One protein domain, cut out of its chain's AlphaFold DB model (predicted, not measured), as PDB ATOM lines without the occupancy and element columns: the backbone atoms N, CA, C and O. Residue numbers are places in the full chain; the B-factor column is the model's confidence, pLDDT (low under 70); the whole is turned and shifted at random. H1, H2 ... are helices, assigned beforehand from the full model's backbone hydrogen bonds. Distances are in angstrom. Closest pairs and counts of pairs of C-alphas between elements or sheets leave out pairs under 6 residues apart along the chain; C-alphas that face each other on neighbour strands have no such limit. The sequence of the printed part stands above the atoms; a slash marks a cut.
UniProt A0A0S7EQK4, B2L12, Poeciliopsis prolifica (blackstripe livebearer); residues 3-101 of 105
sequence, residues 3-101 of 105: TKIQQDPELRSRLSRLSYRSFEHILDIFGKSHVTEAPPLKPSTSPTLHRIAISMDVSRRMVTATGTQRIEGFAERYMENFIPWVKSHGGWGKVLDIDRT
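AT A GLANCE: This is residues 3 to 101 of the 105 residues of the protein "B2L12" of Poeciliopsis prolifica (blackstripe livebearer) (UniProt A0A0S7EQK4). A helical hairpin of H4 and H5, side by side, makes the core, and H3 crosses it at a slant; the short H1 and H2 sit at one end of H4, and the short H6 and H7 lie toward its other end. A long loop, residues 33 to 46, joins H3 to H4. The printed part has 99 residues with seven named helices, H1 to H7 in order, and no named strand; its class is all helix. It is only just compact, close to loose, with a radius of gyration of the C-alphas of 14.7 A, and only just elongated, spanning 43 by 28 by 23 A.

IN THESE COORDINATES: H1 is residues 3 to 7, from C-alpha 3 at (165.931, 159.437, 99.472), and H2 is residues 9 to 16. H3, residues 20 to 32, measures 18.1 A. H4, residues 47 to 66, measures 28.5 A from C-alpha 47 at (140.255, 152.987, 90.258). H5, residues 69 to 80, measures 17.1 A; H6 is residues 83 to 88 and H7 residues 92 to 95.

HOW THE PARTS SIT: H4 is the hub, touching three helices. H4 and H5 form a hairpin at a shallow tilt of 7 degrees, opposite ways, closest at the C-alphas of Val 63 and Ile 71, 5.8 A. H3 touches H4 with residues 27 to 32 alone, at a steep tilt of 46 degrees; the closest C-alphas, Gly 31 and Arg 51, are 4.4 A apart. H2 touches residues 62 to 66 of H4, closest at the C-alphas of Ser 16 and Thr 66, 5.5 A. H1 and H2 only just touch, only at the corner, with 3 pairs of C-alphas within 8 A. H6 and H7 are close but not clearly touching, 6.1 A between the C-alphas of Val 86 and Trp 92. In H1 to H6 every O i to N i+4 pair is within hydrogen-bond range; H7 is too short for one.

THE WHOLE: The farthest C-alphas, Glu 10 and Arg 100, are 43.9 A apart. The printed part has no cut. The link from H3 to H4 is long. pLDDT is under 70 at residues 3 to 6, 33 to 45 and 98 to 101.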
ATOM      1  N   THR A   3     164.789 158.656  98.971       56.81
ATOM      2  CA  THR A   3     165.931 159.437  99.472       56.81
ATOM      3  C   THR A   3     165.659 160.937  99.548       56.81
ATOM      4  O   THR A   3     166.116 161.576 100.487       56.81
ATOM      5  N   LYS A   4     164.852 161.499  98.637       65.62
ATOM      6  CA  LYS A   4     164.600 162.951  98.583       65.62
ATOM      7  C   LYS A   4     163.865 163.485  99.816       65.62
ATOM      8  O   LYS A   4     164.218 164.543 100.315       65.62
ATOM      9  N   ILE A   5     162.886 162.741 100.342       65.50
ATOM     10  CA  ILE A   5     162.151 163.156 101.553       65.50
ATOM     11  C   ILE A   5     163.054 163.059 102.790       65.50
ATOM     12  O   ILE A   5     162.968 163.891 103.685       65.50
ATOM     13  N   GLN A   6     163.949 162.067 102.846       66.06
ATOM     14  CA  GLN A   6     164.886 161.927 103.965       66.06
ATOM     15  C   GLN A   6     166.000 162.984 103.950       66.06
ATOM     16  O   GLN A   6     166.464 163.387 105.014       66.06
ATOM     17  N   GLN A   7     166.402 163.430 102.758       73.38
ATOM     18  CA  GLN A   7     167.460 164.420 102.547       73.38
ATOM     19  C   GLN A   7     167.021 165.864 102.823       73.38
ATOM     20  O   GLN A   7     167.884 166.721 102.986       73.38
ATOM     21  N   ASP A   8     165.714 166.136 102.909       82.00
ATOM     22  CA  ASP A   8     165.179 167.479 103.139       82.00
ATOM     23  C   ASP A   8     164.634 167.637 104.579       82.00
ATOM     24  O   ASP A   8     163.525 167.185 104.894       82.00
ATOM     25  N   PRO A   9     165.396 168.267 105.495       79.75
ATOM     26  CA  PRO A   9     164.973 168.453 106.881       79.75
ATOM     27  C   PRO A   9     163.809 169.445 107.032       79.75
ATOM     28  O   PRO A   9     163.013 169.305 107.965       79.75
ATOM     29  N   GLU A  10     163.665 170.416 106.125       83.88
ATOM     30  CA  GLU A  10     162.548 171.365 106.147       83.88
ATOM     31  C   GLU A  10     161.246 170.643 105.800       83.88
ATOM     32  O   GLU A  10     160.240 170.773 106.509       83.88
ATOM     33  N   LEU A  11     161.286 169.806 104.764       82.19
ATOM     34  CA  LEU A  11     160.166 168.968 104.370       82.19
ATOM     35  C   LEU A  11     159.771 168.013 105.500       82.19
ATOM     36  O   LEU A  11     158.591 167.927 105.838       82.19
ATOM     37  N   ARG A  12     160.733 167.351 106.154       80.88
ATOM     38  CA  ARG A  12     160.457 166.473 107.309       80.88
ATOM     39  C   ARG A  12     159.800 167.225 108.463       80.88
ATOM     40  O   ARG A  12     158.821 166.737 109.025       80.88
ATOM     41  N   SER A  13     160.290 168.423 108.786       82.94
ATOM     42  CA  SER A  13     159.701 169.277 109.824       82.94
ATOM     43  C   SER A  13     158.253 169.644 109.490       82.94
ATOM     44  O   SER A  13     157.357 169.458 110.319       82.94
ATOM     45  N   ARG A  14     157.979 170.058 108.247       85.06
ATOM     46  CA  ARG A  14     156.617 170.360 107.774       85.06
ATOM     47  C   ARG A  14     155.698 169.141 107.831       85.06
ATOM     48  O   ARG A  14     154.578 169.253 108.323       85.06
ATOM     49  N   LEU A  15     156.180 167.974 107.401       83.56
ATOM     50  CA  LEU A  15     155.425 166.718 107.445       83.56
ATOM     51  C   LEU A  15     155.140 166.263 108.885       83.56
ATOM     52  O   LEU A  15     154.052 165.770 109.160       83.56
ATOM     53  N   SER A  16     156.064 166.472 109.827       82.50
ATOM     54  CA  SER A  16     155.870 166.102 111.242       82.50
ATOM     55  C   SER A  16     154.815 166.956 111.968       82.50
ATOM     56  O   SER A  16     154.174 166.513 112.925       82.50
ATOM     57  N   ARG A  17     154.617 168.196 111.503       86.56
ATOM     58  CA  ARG A  17     153.667 169.179 112.057       86.56
ATOM     59  C   ARG A  17     152.342 169.227 111.297       86.56
ATOM     60  O   ARG A  17     151.500 170.077 111.574       86.56
ATOM     61  N   LEU A  18     152.177 168.336 110.330       87.62
ATOM     62  CA  LEU A  18     151.012 168.252 109.473       87.62
ATOM     63  C   LEU A  18     149.748 167.959 110.297       87.62
ATOM     64  O   LEU A  18     149.751 167.134 111.211       87.62
ATOM     65  N   SER A  19     148.650 168.629 109.951       89.62
ATOM     66  CA  SER A  19     147.328 168.310 110.491       89.62
ATOM     67  C   SER A  19     146.705 167.122 109.751       89.62
ATOM     68  O   SER A  19     147.044 166.856 108.597       89.62
ATOM     69  N   TYR A  20     145.723 166.457 110.365       88.88
ATOM     70  CA  TYR A  20     144.972 165.390 109.694       88.88
ATOM     71  C   TYR A  20     144.300 165.871 108.393       88.88
ATOM     72  O   TYR A  20     144.312 165.171 107.388       88.88
ATOM     73  N   ARG A  21     143.773 167.104 108.361       90.50
ATOM     74  CA  ARG A  21     143.169 167.680 107.144       90.50
ATOM     75  C   ARG A  21     144.176 167.831 106.008       90.50
ATOM     76  O   ARG A  21     143.863 167.534 104.862       90.50
ATOM     77  N   SER A  22     145.383 168.286 106.327       89.88
ATOM     78  CA  SER A  22     146.455 168.419 105.340       89.88
ATOM     79  C   SER A  22     146.940 167.048 104.857       89.88
ATOM     80  O   SER A  22     147.219 166.891 103.675       89.88
ATOM     81  N   PHE A  23     146.982 166.049 105.746       89.31
ATOM     82  CA  PHE A  23     147.261 164.652 105.398       89.31
ATOM     83  C   PHE A  23     146.254 164.100 104.391       89.31
ATOM     84  O   PHE A  23     146.635 163.649 103.315       89.31
ATOM     85  N   GLU A  24     144.969 164.209 104.714       91.44
ATOM     86  CA  GLU A  24     143.872 163.760 103.862       91.44
ATOM     87  C   GLU A  24     143.914 164.438 102.487       91.44
ATOM     88  O   GLU A  24     143.762 163.771 101.465       91.44
ATOM     89  N   HIS A  25     144.193 165.744 102.449       90.62
ATOM     90  CA  HIS A  25     144.297 166.497 101.202       90.62
ATOM     91  C   HIS A  25     145.465 166.033 100.323       90.62
ATOM     92  O   HIS A  25     145.287 165.870  99.118       90.62
ATOM     93  N   ILE A  26     146.637 165.765 100.912       89.62
ATOM     94  CA  ILE A  26     147.786 165.201 100.190       89.62
ATOM     95  C   ILE A  26     147.391 163.864  99.551       89.62
ATOM     96  O   ILE A  26     147.580 163.679  98.351       89.62
ATOM     97  N   LEU A  27     146.796 162.952 100.324       88.81
ATOM     98  CA  LEU A  27     146.386 161.642  99.813       88.81
ATOM     99  C   LEU A  27     145.278 161.734  98.761       88.81
ATOM    100  O   LEU A  27     145.270 160.952  97.818       88.81
ATOM    101  N   ASP A  28     144.360 162.690  98.882       87.25
ATOM    102  CA  ASP A  28     143.330 162.930  97.873       87.25
ATOM    103  C   ASP A  28     143.925 163.439  96.552       87.25
ATOM    104  O   ASP A  28     143.535 162.949  95.494       87.25
ATOM    105  N   ILE A  29     144.918 164.337  96.596       87.38
ATOM    106  CA  ILE A  29     145.654 164.779  95.400       87.38
ATOM    107  C   ILE A  29     146.359 163.590  94.746       87.38
ATOM    108  O   ILE A  29     146.169 163.358  93.555       87.38
ATOM    109  N   PHE A  30     147.127 162.814  95.518       81.56
ATOM    110  CA  PHE A  30     147.877 161.672  94.989       81.56
ATOM    111  C   PHE A  30     146.962 160.544  94.492       81.56
ATOM    112  O   PHE A  30     147.223 159.932  93.460       81.56
ATOM    113  N   GLY A  31     145.862 160.288  95.196       74.38
ATOM    114  CA  GLY A  31     144.880 159.270  94.840       74.38
ATOM    115  C   GLY A  31     143.999 159.642  93.645       74.38
ATOM    116  O   GLY A  31     143.421 158.750  93.028       74.38
ATOM    117  N   LYS A  32     143.888 160.938  93.317       75.06
ATOM    118  CA  LYS A  32     143.230 161.445  92.099       75.06
ATOM    119  C   LYS A  32     144.200 161.648  90.940       75.06
ATOM    120  O   LYS A  32     143.777 161.596  89.787       75.06
ATOM    121  N   SER A  33     145.477 161.903  91.217       64.94
ATOM    122  CA  SER A  33     146.490 161.991  90.175       64.94
ATOM    123  C   SER A  33     146.695 160.604  89.578       64.94
ATOM    124  O   SER A  33     147.244 159.718  90.227       64.94
ATOM    125  N   HIS A  34     146.260 160.421  88.333       53.75
ATOM    126  CA  HIS A  34     146.688 159.305  87.497       53.75
ATOM    127  C   HIS A  34     148.189 159.494  87.227       53.75
ATOM    128  O   HIS A  34     148.572 160.075  86.213       53.75
ATOM    129  N   VAL A  35     149.058 159.113  88.168       45.97
ATOM    130  CA  VAL A  35     150.506 159.193  87.953       45.97
ATOM    131  C   VAL A  35     150.900 158.050  87.030       45.97
ATOM    132  O   VAL A  35     151.171 156.927  87.450       45.97
ATOM    133  N   THR A  36     150.927 158.383  85.745       46.25
ATOM    134  CA  THR A  36     151.549 157.661  84.637       46.25
ATOM    135  C   THR A  36     153.076 157.593  84.820       46.25
ATOM    136  O   THR A  36     153.801 158.065  83.963       46.25
ATOM    137  N   GLU A  37     153.617 157.100  85.943       41.38
ATOM    138  CA  GLU A  37     155.081 156.922  86.069       41.38
ATOM    139  C   GLU A  37     155.527 155.976  87.203       41.38
ATOM    140  O   GLU A  37     156.397 156.294  88.013       41.38
ATOM    141  N   ALA A  38     154.952 154.777  87.279       41.22
ATOM    142  CA  ALA A  38     155.553 153.680  88.038       41.22
ATOM    143  C   ALA A  38     155.520 152.391  87.198       41.22
ATOM    144  O   ALA A  38     154.540 152.180  86.479       41.22
ATOM    145  N   PRO A  39     156.576 151.548  87.244       41.72
ATOM    146  CA  PRO A  39     156.632 150.284  86.500       41.72
ATOM    147  C   PRO A  39     155.400 149.433  86.835       41.72
ATOM    148  O   PRO A  39     154.843 149.612  87.919       41.72
ATOM    149  N   PRO A  40     154.947 148.546  85.927       42.75
ATOM    150  CA  PRO A  40     153.577 148.057  85.899       42.75
ATOM    151  C   PRO A  40     153.295 147.171  87.115       42.75
ATOM    152  O   PRO A  40     153.364 145.947  87.056       42.75
ATOM    153  N   LEU A  41     152.921 147.785  88.235       47.34
ATOM    154  CA  LEU A  41     152.001 147.163  89.166       47.34
ATOM    155  C   LEU A  41     150.754 146.928  88.328       47.34
ATOM    156  O   LEU A  41     150.136 147.897  87.878       47.34
ATOM    157  N   LYS A  42     150.513 145.647  88.010       48.94
ATOM    158  CA  LYS A  42     149.404 145.136  87.192       48.94
ATOM    159  C   LYS A  42     148.223 146.098  87.317       48.94
ATOM    160  O   LYS A  42     147.838 146.359  88.459       48.94
ATOM    161  N   PRO A  43     147.714 146.676  86.211       48.69
ATOM    162  CA  PRO A  43     146.708 147.728  86.280       48.69
ATOM    163  C   PRO A  43     145.584 147.222  87.169       48.69
ATOM    164  O   PRO A  43     144.903 146.260  86.818       48.69
ATOM    165  N   SER A  44     145.453 147.799  88.364       52.69
ATOM    166  CA  SER A  44     144.395 147.368  89.256       52.69
ATOM    167  C   SER A  44     143.104 147.685  88.519       52.69
ATOM    168  O   SER A  44     142.867 148.845  88.185       52.69
ATOM    169  N   THR A  45     142.290 146.676  88.223       62.00
ATOM    170  CA  THR A  45     141.087 146.835  87.394       62.00
ATOM    171  C   THR A  45     140.101 147.853  87.987       62.00
ATOM    172  O   THR A  45     139.228 148.354  87.284       62.00
ATOM    173  N   SER A  46     140.258 148.207  89.270       73.38
ATOM    174  CA  SER A  46     139.456 149.207  89.967       73.38
ATOM    175  C   SER A  46     140.223 150.512  90.252       73.38
ATOM    176  O   SER A  46     141.270 150.469  90.902       73.38
ATOM    177  N   PRO A  47     139.676 151.690  89.892       81.12
ATOM    178  CA  PRO A  47     140.255 152.987  90.258       81.12
ATOM    179  C   PRO A  47     140.322 153.198  91.780       81.12
ATOM    180  O   PRO A  47     141.222 153.875  92.277       81.12
ATOM    181  N   THR A  48     139.416 152.581  92.546       84.62
ATOM    182  CA  THR A  48     139.449 152.645  94.014       84.62
ATOM    183  C   THR A  48     140.635 151.870  94.577       84.62
ATOM    184  O   THR A  48     141.285 152.344  95.504       84.62
ATOM    185  N   LEU A  49     140.971 150.715  93.993       83.06
ATOM    186  CA  LEU A  49     142.130 149.934  94.423       83.06
ATOM    187  C   LEU A  49     143.443 150.667  94.126       83.06
ATOM    188  O   LEU A  49     144.333 150.705  94.974       83.06
ATOM    189  N   HIS A  50     143.527 151.331  92.972       83.62
ATOM    190  CA  HIS A  50     144.656 152.194  92.634       83.62
ATOM    191  C   HIS A  50     144.818 153.334  93.650       83.62
ATOM    192  O   HIS A  50     145.909 153.561  94.177       83.62
ATOM    193  N   ARG A  51     143.709 153.998  94.001       85.69
ATOM    194  CA  ARG A  51     143.682 155.046  95.028       85.69
ATOM    195  C   ARG A  51     144.154 154.535  96.391       85.69
ATOM    196  O   ARG A  51     144.930 155.225  97.052       85.69
ATOM    197  N   ILE A  52     143.715 153.346  96.805       88.25
ATOM    198  CA  ILE A  52     144.152 152.696  98.050       88.25
ATOM    199  C   ILE A  52     145.665 152.451  98.013       88.25
ATOM    200  O   ILE A  52     146.368 152.853  98.939       88.25
ATOM    201  N   ALA A  53     146.175 151.854  96.933       87.75
ATOM    202  CA  ALA A  53     147.590 151.518  96.793       87.75
ATOM    203  C   ALA A  53     148.493 152.760  96.855       87.75
ATOM    204  O   ALA A  53     149.471 152.777  97.606       87.75
ATOM    205  N   ILE A  54     148.137 153.825  96.127       86.75
ATOM    206  CA  ILE A  54     148.880 155.091  96.171       86.75
ATOM    207  C   ILE A  54     148.824 155.694  97.573       86.75
ATOM    208  O   ILE A  54     149.858 156.085  98.114       86.75
ATOM    209  N   SER A  55     147.633 155.753  98.176       89.38
ATOM    210  CA  SER A  55     147.466 156.356  99.502       89.38
ATOM    211  C   SER A  55     148.314 155.639 100.550       89.38
ATOM    212  O   SER A  55     148.943 156.281 101.392       89.38
ATOM    213  N   MET A  56     148.375 154.311 100.466       89.25
ATOM    214  CA  MET A  56     149.144 153.468 101.370       89.25
ATOM    215  C   MET A  56     150.654 153.643 101.175       89.25
ATOM    216  O   MET A  56     151.377 153.789 102.163       89.25
ATOM    217  N   ASP A  57     151.145 153.714  99.932       89.12
ATOM    218  CA  ASP A  57     152.568 153.972  99.690       89.12
ATOM    219  C   ASP A  57     152.973 155.378 100.155       89.12
ATOM    220  O   ASP A  57     153.960 155.515 100.878       89.12
ATOM    221  N   VAL A  58     152.195 156.418  99.836       88.12
ATOM    222  CA  VAL A  58     152.470 157.795 100.288       88.12
ATOM    223  C   VAL A  58     152.470 157.880 101.817       88.12
ATOM    224  O   VAL A  58     153.418 158.414 102.399       88.12
ATOM    225  N   SER A  59     151.472 157.282 102.474       88.94
ATOM    226  CA  SER A  59     151.388 157.225 103.938       88.94
ATOM    227  C   SER A  59     152.617 156.550 104.544       88.94
ATOM    228  O   SER A  59     153.265 157.119 105.423       88.94
ATOM    229  N   ARG A  60     153.016 155.383 104.019       88.31
ATOM    230  CA  ARG A  60     154.212 154.655 104.469       88.31
ATOM    231  C   ARG A  60     155.478 155.502 104.349       88.31
ATOM    232  O   ARG A  60     156.306 155.504 105.264       88.31
ATOM    233  N   ARG A  61     155.643 156.244 103.247       86.50
ATOM    234  CA  ARG A  61     156.796 157.142 103.054       86.50
ATOM    235  C   ARG A  61     156.799 158.280 104.072       86.50
ATOM    236  O   ARG A  61     157.851 158.585 104.629       86.50
ATOM    237  N   MET A  62     155.641 158.875 104.354       85.75
ATOM    238  CA  MET A  62     155.507 159.945 105.350       85.75
ATOM    239  C   MET A  62     155.797 159.448 106.772       85.75
ATOM    240  O   MET A  62     156.530 160.113 107.510       85.75
ATOM    241  N   VAL A  63     155.296 158.266 107.142       86.69
ATOM    242  CA  VAL A  63     155.600 157.622 108.433       86.69
ATOM    243  C   VAL A  63     157.100 157.352 108.548       86.69
ATOM    244  O   VAL A  63     157.727 157.788 109.508       86.69
ATOM    245  N   THR A  64     157.705 156.741 107.527       86.56
ATOM    246  CA  THR A  64     159.144 156.411 107.521       86.56
ATOM    247  C   THR A  64     160.028 157.662 107.587       86.56
ATOM    248  O   THR A  64     161.065 157.660 108.242       86.56
ATOM    249  N   ALA A  65     159.644 158.746 106.907       82.62
ATOM    250  CA  ALA A  65     160.443 159.968 106.865       82.62
ATOM    251  C   ALA A  65     160.332 160.821 108.138       82.62
ATOM    252  O   ALA A  65     161.304 161.470 108.540       82.62
ATOM    253  N   THR A  66     159.149 160.857 108.758       82.00
ATOM    254  CA  THR A  66     158.908 161.661 109.966       82.00
ATOM    255  C   THR A  66     159.204 160.894 111.249       82.00
ATOM    256  O   THR A  66     159.588 161.517 112.233       82.00
ATOM    257  N   GLY A  67     159.028 159.569 111.254       77.62
ATOM    258  CA  GLY A  67     159.114 158.731 112.451       77.62
ATOM    259  C   GLY A  67     158.034 159.043 113.492       77.62
ATOM    260  O   GLY A  67     158.199 158.715 114.662       77.62
ATOM    261  N   THR A  68     156.953 159.733 113.106       79.81
ATOM    262  CA  THR A  68     155.932 160.198 114.053       79.81
ATOM    263  C   THR A  68     154.728 159.260 114.091       79.81
ATOM    264  O   THR A  68     154.010 159.116 113.102       79.81
ATOM    265  N   GLN A  69     154.438 158.701 115.270       84.31
ATOM    266  CA  GLN A  69     153.275 157.830 115.516       84.31
ATOM    267  C   GLN A  69     151.932 158.527 115.224       84.31
ATOM    268  O   GLN A  69     150.927 157.900 114.909       84.31
ATOM    269  N   ARG A  70     151.904 159.865 115.259       88.50
ATOM    270  CA  ARG A  70     150.733 160.648 114.842       88.50
ATOM    271  C   ARG A  70     150.368 160.411 113.372       88.50
ATOM    272  O   ARG A  70     149.189 160.310 113.054       88.50
ATOM    273  N   ILE A  71     151.363 160.367 112.486       87.69
ATOM    274  CA  ILE A  71     151.141 160.189 111.045       87.69
ATOM    275  C   ILE A  71     150.695 158.753 110.751       87.69
ATOM    276  O   ILE A  71     149.881 158.548 109.856       87.69
ATOM    277  N   GLU A  72     151.152 157.783 111.543       89.44
ATOM    278  CA  GLU A  72     150.644 156.408 111.518       89.44
ATOM    279  C   GLU A  72     149.148 156.365 111.865       89.44
ATOM    280  O   GLU A  72     148.353 155.892 111.057       89.44
ATOM    281  N   GLY A  73     148.728 157.008 112.961       91.94
ATOM    282  CA  GLY A  73     147.304 157.109 113.306       91.94
ATOM    283  C   GLY A  73     146.456 157.861 112.266       91.94
ATOM    284  O   GLY A  73     145.272 157.575 112.089       91.94
ATOM    285  N   PHE A  74     147.038 158.813 111.528       93.06
ATOM    286  CA  PHE A  74     146.352 159.452 110.398       93.06
ATOM    287  C   PHE A  74     146.189 158.507 109.210       93.06
ATOM    288  O   PHE A  74     145.134 158.522 108.575       93.06
ATOM    289  N   ALA A  75     147.209 157.696 108.921       90.44
ATOM    290  CA  ALA A  75     147.156 156.691 107.871       90.44
ATOM    291  C   ALA A  75     146.069 155.653 108.170       90.44
ATOM    292  O   ALA A  75     145.225 155.406 107.313       90.44
ATOM    293  N   GLU A  76     146.032 155.121 109.393       91.69
ATOM    294  CA  GLU A  76     144.993 154.187 109.842       91.69
ATOM    295  C   GLU A  76     143.596 154.781 109.653       91.69
ATOM    296  O   GLU A  76     142.773 154.216 108.931       91.69
ATOM    297  N   ARG A  77     143.366 155.984 110.195       93.62
ATOM    298  CA  ARG A  77     142.081 156.684 110.078       93.62
ATOM    299  C   ARG A  77     141.676 156.951 108.628       93.62
ATOM    300  O   ARG A  77     140.504 156.838 108.284       93.62
ATOM    301  N   TYR A  78     142.617 157.319 107.759       91.44
ATOM    302  CA  TYR A  78     142.305 157.542 106.348       91.44
ATOM    303  C   TYR A  78     141.897 156.241 105.648       91.44
ATOM    304  O   TYR A  78     140.991 156.246 104.812       91.44
ATOM    305  N   MET A  79     142.542 155.126 105.997       91.12
ATOM    306  CA  MET A  79     142.271 153.819 105.401       91.12
ATOM    307  C   MET A  79     140.900 153.259 105.796       91.12
ATOM    308  O   MET A  79     140.292 152.533 105.004       91.12
ATOM    309  N   GLU A  80     140.357 153.653 106.953       92.69
ATOM    310  CA  GLU A  80     138.999 153.283 107.376       92.69
ATOM    311  C   GLU A  80     137.924 153.683 106.354       92.69
ATOM    312  O   GLU A  80     136.940 152.960 106.176       92.69
ATOM    313  N   ASN A  81     138.147 154.768 105.603       91.19
ATOM    314  CA  ASN A  81     137.228 155.233 104.560       91.19
ATOM    315  C   ASN A  81     136.996 154.193 103.450       91.19
ATOM    316  O   ASN A  81     135.967 154.224 102.775       91.19
ATOM    317  N   PHE A  82     137.932 153.260 103.255       89.88
ATOM    318  CA  PHE A  82     137.833 152.224 102.229       89.88
ATOM    319  C   PHE A  82     137.229 150.914 102.744       89.88
ATOM    320  O   PHE A  82     136.856 150.070 101.930       89.88
ATOM    321  N   ILE A  83     137.061 150.740 104.061       91.69
ATOM    322  CA  ILE A  83     136.497 149.513 104.652       91.69
ATOM    323  C   ILE A  83     135.128 149.149 104.047       91.69
ATOM    324  O   ILE A  83     134.945 147.979 103.696       91.69
ATOM    325  N   PRO A  84     134.162 150.079 103.877       92.44
ATOM    326  CA  PRO A  84     132.865 149.743 103.286       92.44
ATOM    327  C   PRO A  84     132.983 149.234 101.845       92.44
ATOM    328  O   PRO A  84     132.313 148.271 101.473       92.44
ATOM    329  N   TRP A  85     133.868 149.844 101.050       90.62
ATOM    330  CA  TRP A  85     134.119 149.441  99.667       90.62
ATOM    331  C   TRP A  85     134.778 148.059  99.598       90.62
ATOM    332  O   TRP A  85     134.333 147.200  98.844       90.62
ATOM    333  N   VAL A  86     135.779 147.801 100.443       89.50
ATOM    334  CA  VAL A  86     136.436 146.488 100.519       89.50
ATOM    335  C   VAL A  86     135.432 145.401 100.894       89.50
ATOM    336  O   VAL A  86     135.407 144.341 100.272       89.50
ATOM    337  N   LYS A  87     134.563 145.662 101.879       90.00
ATOM    338  CA  LYS A  87     133.510 144.722 102.282       90.00
ATOM    339  C   LYS A  87     132.530 144.435 101.144       90.00
ATOM    340  O   LYS A  87     132.202 143.272 100.926       90.00
ATOM    341  N   SER A  88     132.103 145.452 100.392       89.56
ATOM    342  CA  SER A  88     131.188 145.250  99.259       89.56
ATOM    343  C   SER A  88     131.826 144.494  98.088       89.56
ATOM    344  O   SER A  88     131.110 143.862  97.318       89.56
ATOM    345  N   HIS A  89     133.158 144.491  97.990       85.44
ATOM    346  CA  HIS A  89     133.920 143.769  96.964       85.44
ATOM    347  C   HIS A  89     134.398 142.382  97.431       85.44
ATOM    348  O   HIS A  89     135.274 141.779  96.814       85.44
ATOM    349  N   GLY A  90     133.806 141.844  98.504       85.19
ATOM    350  CA  GLY A  90     134.097 140.492  98.989       85.19
ATOM    351  C   GLY A  90     135.338 140.388  99.877       85.19
ATOM    352  O   GLY A  90     135.853 139.291 100.073       85.19
ATOM    353  N   GLY A  91     135.806 141.508 100.432       88.00
ATOM    354  CA  GLY A  91     136.955 141.560 101.331       88.00
ATOM    355  C   GLY A  91     138.297 141.681 100.607       88.00
ATOM    356  O   GLY A  91     138.394 141.560  99.386       88.00
ATOM    357  N   TRP A  92     139.362 141.909 101.381       86.75
ATOM    358  CA  TRP A  92     140.717 142.102 100.848       86.75
ATOM    359  C   TRP A  92     141.213 140.926 100.000       86.75
ATOM    360  O   TRP A  92     141.860 141.163  98.988       86.75
ATOM    361  N   GLY A  93     140.862 139.685 100.363       82.25
ATOM    362  CA  GLY A  93     141.259 138.486  99.614       82.25
ATOM    363  C   GLY A  93     140.787 138.501  98.158       82.25
ATOM    364  O   GLY A  93     141.570 138.205  97.262       82.25
ATOM    365  N   LYS A  94     139.543 138.938  97.910       82.75
ATOM    366  CA  LYS A  94     138.999 139.083  96.550       82.75
ATOM    367  C   LYS A  94     139.484 140.342  95.846       82.75
ATOM    368  O   LYS A  94     139.748 140.308  94.652       82.75
ATOM    369  N   VAL A  95     139.605 141.449  96.578       82.81
ATOM    370  CA  VAL A  95     140.068 142.732  96.029       82.81
ATOM    371  C   VAL A  95     141.502 142.642  95.506       82.81
ATOM    372  O   VAL A  95     141.812 143.230  94.474       82.81
ATOM    373  N   LEU A  96     142.375 141.932  96.219       79.81
ATOM    374  CA  LEU A  96     143.792 141.807  95.883       79.81
ATOM    375  C   LEU A  96     144.110 140.535  95.084       79.81
ATOM    376  O   LEU A  96     145.278 140.306  94.787       79.81
ATOM    377  N   ASP A  97     143.092 139.737  94.740       72.88
ATOM    378  CA  ASP A  97     143.236 138.454  94.039       72.88
ATOM    379  C   ASP A  97     144.307 137.549  94.688       72.88
ATOM    380  O   ASP A  97     145.086 136.874  94.019       72.88
ATOM    381  N   ILE A  98     144.382 137.584  96.028       64.69
ATOM    382  CA  ILE A  98     145.436 136.907  96.809       64.69
ATOM    383  C   ILE A  98     145.318 135.385  96.646       64.69
ATOM    384  O   ILE A  98     146.322 134.682  96.670       64.69
ATOM    385  N   ASP A  99     144.095 134.906  96.400       54.41
ATOM    386  CA  ASP A  99     143.736 133.501  96.176       54.41
ATOM    387  C   ASP A  99     144.269 132.940  94.841       54.41
ATOM    388  O   ASP A  99     144.408 131.733  94.687       54.41
ATOM    389  N   ARG A 100     144.608 133.809  93.875       51.69
ATOM    390  CA  ARG A 100     145.150 133.429  92.558       51.69
ATOM    391  C   ARG A 100     146.659 133.646  92.455       51.69
ATOM    392  O   ARG A 100     147.228 133.643  91.362       51.69
ATOM    393  N   THR A 101     147.333 133.834  93.586       51.16
ATOM    394  CA  THR A 101     148.788 133.674  93.633       51.16
ATOM    395  C   THR A 101     149.062 132.177  93.672       51.16
ATOM    396  O   THR A 101     149.333 131.611  94.723       51.16
TER     397      THR A 101